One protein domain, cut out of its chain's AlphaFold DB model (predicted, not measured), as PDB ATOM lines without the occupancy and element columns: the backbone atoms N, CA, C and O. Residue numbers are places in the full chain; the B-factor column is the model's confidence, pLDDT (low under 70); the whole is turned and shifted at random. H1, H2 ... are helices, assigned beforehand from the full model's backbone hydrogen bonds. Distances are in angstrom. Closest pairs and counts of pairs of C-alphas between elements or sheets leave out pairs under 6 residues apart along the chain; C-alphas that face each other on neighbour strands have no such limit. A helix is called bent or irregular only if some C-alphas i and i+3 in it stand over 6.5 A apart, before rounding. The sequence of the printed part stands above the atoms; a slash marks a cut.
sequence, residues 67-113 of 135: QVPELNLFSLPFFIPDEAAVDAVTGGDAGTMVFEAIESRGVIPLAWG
ATOM      1  N   GLN A  67      86.674 -24.163  11.255       96.12
ATOM      2  CA  GLN A  67      86.946 -25.091  10.148       96.12
ATOM      3  C   GLN A  67      88.418 -25.087   9.709       96.12
ATOM      4  O   GLN A  67      88.919 -26.116   9.251       96.12
ATOM      5  N   VAL A  68      89.110 -23.957   9.869       97.06
ATOM      6  CA  VAL A  68      90.525 -23.763   9.518       97.06
ATOM      7  C   VAL A  68      91.280 -23.212  10.739       97.06
ATOM      8  O   VAL A  68      91.455 -21.997  10.863       97.06
ATOM      9  N   PRO A  69      91.703 -24.073  11.684       97.31
ATOM     10  CA  PRO A  69      92.312 -23.648  12.947       97.31
ATOM     11  C   PRO A  69      93.529 -22.726  12.808       97.31
ATOM     12  O   PRO A  69      93.788 -21.928  13.705       97.31
ATOM     13  N   GLU A  70      94.252 -22.806  11.694       96.81
ATOM     14  CA  GLU A  70      95.411 -21.982  11.348       96.81
ATOM     15  C   GLU A  70      95.057 -20.483  11.297       96.81
ATOM     16  O   GLU A  70      95.889 -19.635  11.617       96.81
ATOM     17  N   LEU A  71      93.792 -20.137  11.021       96.12
ATOM     18  CA  LEU A  71      93.301 -18.754  11.075       96.12
ATOM     19  C   LEU A  71      93.320 -18.154  12.489       96.12
ATOM     20  O   LEU A  71      93.308 -16.929  12.630       96.12
ATOM     21  N   ASN A  72      93.406 -18.976  13.543       95.62
ATOM     22  CA  ASN A  72      93.551 -18.475  14.913       95.62
ATOM     23  C   ASN A  72      94.884 -17.752  15.147       95.62
ATOM     24  O   ASN A  72      94.989 -17.021  16.130       95.62
ATOM     25  N   LEU A  73      95.863 -17.881  14.241       94.19
ATOM     26  CA  LEU A  73      97.097 -17.091  14.252       94.19
ATOM     27  C   LEU A  73      96.805 -15.588  14.413       94.19
ATOM     28  O   LEU A  73      97.426 -14.912  15.230       94.19
ATOM     29  N   PHE A  74      95.792 -15.085  13.702       91.06
ATOM     30  CA  PHE A  74      95.390 -13.675  13.732       91.06
ATOM     31  C   PHE A  74      94.616 -13.271  14.995       91.06
ATOM     32  O   PHE A  74      94.367 -12.088  15.206       91.06
ATOM     33  N   SER A  75      94.223 -14.237  15.831       91.00
ATOM     34  CA  SER A  75      93.504 -14.003  17.094       91.00
ATOM     35  C   SER A  75      94.422 -14.058  18.318       91.00
ATOM     36  O   SER A  75      93.958 -13.877  19.445       91.00
ATOM     37  N   LEU A  76      95.718 -14.325  18.125       92.88
ATOM     38  CA  LEU A  76      96.677 -14.397  19.220       92.88
ATOM     39  C   LEU A  76      96.891 -13.006  19.846       92.88
ATOM     40  O   LEU A  76      97.229 -12.055  19.132       92.88
ATOM     41  N   PRO A  77      96.738 -12.860  21.176       91.88
ATOM     42  CA  PRO A  77      96.953 -11.583  21.846       91.88
ATOM     43  C   PRO A  77      98.354 -11.027  21.574       91.88
ATOM     44  O   PRO A  77      99.345 -11.738  21.728       91.88
ATOM     45  N   PHE A  78      98.428  -9.746  21.201       89.94
ATOM     46  CA  PHE A  78      99.671  -9.001  20.933       89.94
ATOM     47  C   PHE A  78     100.532  -9.515  19.763       89.94
ATOM     48  O   PHE A  78     101.609  -8.973  19.534       89.94
ATOM     49  N   PHE A  79     100.076 -10.518  19.007       89.81
ATOM     50  CA  PHE A  79     100.832 -11.079  17.881       89.81
ATOM     51  C   PHE A  79     100.938 -10.112  16.693       89.81
ATOM     52  O   PHE A  79     101.977 -10.045  16.042       89.81
ATOM     53  N   ILE A  80      99.880  -9.336  16.446       90.44
ATOM     54  CA  ILE A  80      99.824  -8.294  15.417       90.44
ATOM     55  C   ILE A  80      99.834  -6.923  16.114       90.44
ATOM     56  O   ILE A  80      98.770  -6.421  16.482       90.44
ATOM     57  N   PRO A  81     101.015  -6.332  16.372       86.50
ATOM     58  CA  PRO A  81     101.118  -5.053  17.076       86.50
ATOM     59  C   PRO A  81     100.720  -3.844  16.218       86.50
ATOM     60  O   PRO A  81     100.298  -2.827  16.766       86.50
ATOM     61  N   ASP A  82     100.858  -3.940  14.895       89.88
ATOM     62  CA  ASP A  82     100.616  -2.848  13.952       89.88
ATOM     63  C   ASP A  82     100.279  -3.365  12.539       89.88
ATOM     64  O   ASP A  82     100.245  -4.570  12.275       89.88
ATOM     65  N   GLU A  83     100.002  -2.440  11.616       87.88
ATOM     66  CA  GLU A  83      99.673  -2.772  10.225       87.88
ATOM     67  C   GLU A  83     100.850  -3.392   9.457       87.88
ATOM     68  O   GLU A  83     100.627  -4.243   8.596       87.88
ATOM     69  N   ALA A  84     102.093  -3.020   9.778       91.62
ATOM     70  CA  ALA A  84     103.270  -3.587   9.124       91.62
ATOM     71  C   ALA A  84     103.435  -5.072   9.483       91.62
ATOM     72  O   ALA A  84     103.813  -5.878   8.633       91.62
ATOM     73  N   ALA A  85     103.081  -5.460  10.711       91.12
ATOM     74  CA  ALA A  85     103.016  -6.856  11.118       91.12
ATOM     75  C   ALA A  85     101.923  -7.634  10.366       91.12
ATOM     76  O   ALA A  85     102.160  -8.781   9.986       91.12
ATOM     77  N   VAL A  86     100.759  -7.025  10.086       91.06
ATOM     78  CA  VAL A  86      99.732  -7.653   9.225       91.06
ATOM     79  C   VAL A  86     100.313  -7.958   7.850       91.06
ATOM     80  O   VAL A  86     100.151  -9.073   7.354       91.06
ATOM     81  N   ASP A  87     101.001  -6.990   7.243       91.69
ATOM     82  CA  ASP A  87     101.610  -7.154   5.921       91.69
ATOM     83  C   ASP A  87     102.704  -8.219   5.911       91.69
ATOM     84  O   ASP A  87     102.723  -9.072   5.026       91.69
ATOM     85  N   ALA A  88     103.571  -8.224   6.923       93.75
ATOM     86  CA  ALA A  88     104.626  -9.220   7.046       93.75
ATOM     87  C   ALA A  88     104.067 -10.644   7.212       93.75
ATOM     88  O   ALA A  88     104.587 -11.582   6.613       93.75
ATOM     89  N   VAL A  89     103.000 -10.815   8.000       93.56
ATOM     90  CA  VAL A  89     102.374 -12.127   8.217       93.56
ATOM     91  C   VAL A  89     101.617 -12.586   6.974       93.56
ATOM     92  O   VAL A  89     101.816 -13.710   6.526       93.56
ATOM     93  N   THR A  90     100.758 -11.735   6.407       93.25
ATOM     94  CA  THR A  90      99.901 -12.102   5.265       93.25
ATOM     95  C   THR A  90     100.670 -12.243   3.952       93.25
ATOM     96  O   THR A  90     100.296 -13.073   3.127       93.25
ATOM     97  N   GLY A  91     101.743 -11.468   3.765       92.88
ATOM     98  CA  GLY A  91     102.620 -11.531   2.594       92.88
ATOM     99  C   GLY A  91     103.819 -12.475   2.733       92.88
ATOM    100  O   GLY A  91     104.577 -12.619   1.776       92.88
ATOM    101  N   GLY A  92     104.021 -13.081   3.905       93.44
ATOM    102  CA  GLY A  92     105.113 -14.018   4.177       93.44
ATOM    103  C   GLY A  92     104.669 -15.480   4.224       93.44
ATOM    104  O   GLY A  92     103.511 -15.814   3.966       93.44
ATOM    105  N   ASP A  93     105.592 -16.357   4.628       96.00
ATOM    106  CA  ASP A  93     105.378 -17.812   4.678       96.00
ATOM    107  C   ASP A  93     104.164 -18.211   5.528       96.00
ATOM    108  O   ASP A  93     103.428 -19.126   5.167       96.00
ATOM    109  N   ALA A  94     103.903 -17.495   6.626       94.31
ATOM    110  CA  ALA A  94     102.740 -17.747   7.473       94.31
ATOM    111  C   ALA A  94     101.414 -17.550   6.714       94.31
ATOM    112  O   ALA A  94     100.504 -18.368   6.840       94.31
ATOM    113  N   GLY A  95     101.308 -16.496   5.901       93.62
ATOM    114  CA  GLY A  95     100.150 -16.242   5.047       93.62
ATOM    115  C   GLY A  95      99.962 -17.336   4.000       93.62
ATOM    116  O   GLY A  95      98.846 -17.831   3.836       93.62
ATOM    117  N   THR A  96     101.053 -17.773   3.363       96.00
ATOM    118  CA  THR A  96     101.048 -18.904   2.421       96.00
ATOM    119  C   THR A  96     100.560 -20.189   3.087       96.00
ATOM    120  O   THR A  96      99.643 -20.825   2.576       96.00
ATOM    121  N   MET A  97     101.081 -20.533   4.269       96.88
ATOM    122  CA  MET A  97     100.655 -21.724   5.017       96.88
ATOM    123  C   MET A  97      99.161 -21.689   5.363       96.88
ATOM    124  O   MET A  97      98.483 -22.715   5.331       96.88
ATOM    125  N   VAL A  98      98.621 -20.511   5.690       96.94
ATOM    126  CA  VAL A  98      97.182 -20.366   5.944       96.94
ATOM    127  C   VAL A  98      96.374 -20.559   4.659       96.94
ATOM    128  O   VAL A  98      95.321 -21.193   4.697       96.94
ATOM    129  N   PHE A  99      96.853 -20.065   3.516       96.44
ATOM    130  CA  PHE A  99      96.194 -20.296   2.229       96.44
ATOM    131  C   PHE A  99      96.199 -21.776   1.838       96.44
ATOM    132  O   PHE A  99      95.146 -22.309   1.495       96.44
ATOM    133  N   GLU A 100      97.324 -22.470   1.997       97.69
ATOM    134  CA  GLU A 100      97.417 -23.922   1.792       97.69
ATOM    135  C   GLU A 100      96.467 -24.692   2.729       97.69
ATOM    136  O   GLU A 100      95.810 -25.661   2.332       97.69
ATOM    137  N   ALA A 101      96.324 -24.241   3.979       97.81
ATOM    138  CA  ALA A 101      95.369 -24.817   4.920       97.81
ATOM    139  C   ALA A 101      93.911 -24.631   4.459       97.81
ATOM    140  O   ALA A 101      93.105 -25.557   4.588       97.81
ATOM    141  N   ILE A 102      93.558 -23.474   3.897       96.56
ATOM    142  CA  ILE A 102      92.230 -23.235   3.313       96.56
ATOM    143  C   ILE A 102      92.018 -24.131   2.080       96.56
ATOM    144  O   ILE A 102      91.005 -24.834   1.999       96.56
ATOM    145  N   GLU A 103      92.998 -24.179   1.176       96.50
ATOM    146  CA  GLU A 103      92.943 -24.945  -0.074       96.50
ATOM    147  C   GLU A 103      92.808 -26.451   0.160       96.50
ATOM    148  O   GLU A 103      91.927 -27.094  -0.413       96.50
ATOM    149  N   SER A 104      93.581 -27.008   1.096       97.31
ATOM    150  CA  SER A 104      93.488 -28.424   1.487       97.31
ATOM    151  C   SER A 104      92.108 -28.835   2.023       97.31
ATOM    152  O   SER A 104      91.794 -30.025   2.090       97.31
ATOM    153  N   ARG A 105      91.256 -27.864   2.380       97.12
ATOM    154  CA  ARG A 105      89.880 -28.064   2.858       97.12
ATOM    155  C   ARG A 105      88.820 -27.779   1.786       97.12
ATOM    156  O   ARG A 105      87.627 -27.776   2.103       97.12
ATOM    157  N   GLY A 106      89.234 -27.603   0.530       93.12
ATOM    158  CA  GLY A 106      88.353 -27.529  -0.638       93.12
ATOM    159  C   GLY A 106      87.799 -26.138  -0.942       93.12
ATOM    160  O   GLY A 106      86.752 -26.038  -1.573       93.12
ATOM    161  N   VAL A 107      88.464 -25.077  -0.480       95.38
ATOM    162  CA  VAL A 107      88.126 -23.680  -0.796       95.38
ATOM    163  C   VAL A 107      89.380 -23.002  -1.329       95.38
ATOM    164  O   VAL A 107      90.427 -23.126  -0.717       95.38
ATOM    165  N   ILE A 108      89.298 -22.275  -2.442       95.06
ATOM    166  CA  ILE A 108      90.468 -21.604  -3.028       95.06
ATOM    167  C   ILE A 108      90.546 -20.168  -2.486       95.06
ATOM    168  O   ILE A 108      89.654 -19.366  -2.780       95.06
ATOM    169  N   PRO A 109      91.576 -19.805  -1.701       93.25
ATOM    170  CA  PRO A 109      91.756 -18.432  -1.250       93.25
ATOM    171  C   PRO A 109      92.283 -17.564  -2.400       93.25
ATOM    172  O   PRO A 109      93.278 -17.896  -3.036       93.25
ATOM    173  N   LEU A 110      91.621 -16.436  -2.671       90.81
ATOM    174  CA  LEU A 110      92.004 -15.542  -3.773       90.81
ATOM    175  C   LEU A 110      92.920 -14.400  -3.325       90.81
ATOM    176  O   LEU A 110      93.835 -14.014  -4.048       90.81
ATOM    177  N   ALA A 111      92.643 -13.822  -2.156       90.62
ATOM    178  CA  ALA A 111      93.365 -12.667  -1.644       90.62
ATOM    179  C   ALA A 111      93.102 -12.460  -0.149       90.62
ATOM    180  O   ALA A 111      92.076 -12.880   0.387       90.62
ATOM    181  N   TRP A 112      94.016 -11.744   0.503       89.62
ATOM    182  CA  TRP A 112      93.792 -11.187   1.831       89.62
ATOM    183  C   TRP A 112      93.011  -9.882   1.743       89.62
ATOM    184  O   TRP A 112      93.289  -9.027   0.901       89.62
ATOM    185  N   GLY A 113      92.069  -9.706   2.664       80.81
ATOM    186  CA  GLY A 113      91.346  -8.459   2.835       80.81
ATOM    187  C   GLY A 113      91.702  -7.764   4.143       80.81
ATOM    188  O   GLY A 113      91.646  -8.382   5.202       80.81
TER     189      GLY A 113
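What this domain is: This is residues 67 to 113 of the 135 residues of an uncharacterized protein of Halomonas axialensis (UniProt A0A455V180). Three short helices make an elongated U: H1 forms one side, residues 76 to 82 turn at one end, and H2 and H3 follow each other back along the other side. Residues 104 to 113, with no named element, then fold back toward the H2 end. The 47 printed residues hold H1, H2 and H3 in that order and no named strand: all helix, compact, radius of gyration of the C-alphas 10.8 A, spans 31 by 18 by 17 A.

Where its parts are: H1, residues 69 to 75, begins at C-alpha (92.312, -23.648, 12.947) and is 10.6 A long; it is neither bent nor irregular, but only just: C-alphas 71 and 74 are 6.1 A apart. H2, residues 83 to 90, is 10.6 A long. H3, residues 93 to 103, is 15.1 A long and ends at C-alpha (92.943, -24.945, -0.074).

How they stand to each other: H1 and H2 are apart. H1 and H3 only just touch, with 3 pairs of C-alphas within 8 A, closest Glu 70 and Val 98 at 5.9 A; they run opposite ways at a steep tilt of 45 degrees. H2 and H3 are close but not clearly touching, closest C-alphas Val 89 and Gly 95 at 5.7 A, the same way at a steep tilt of 53 degrees. Every O i to N i+4 pair is within hydrogen-bond range in H2 and H3; H1 has 0 of 3, but 4 of 4 O i to N i+3 pairs.

The domain as a whole: The two farthest C-alphas, of Pro 81 and Gly 106, are 31.3 A apart. The printed part has no cut, the H1 to H2 link is short, the H2 to H3 link is tight, and no printed residue is under 70 in pLDDT.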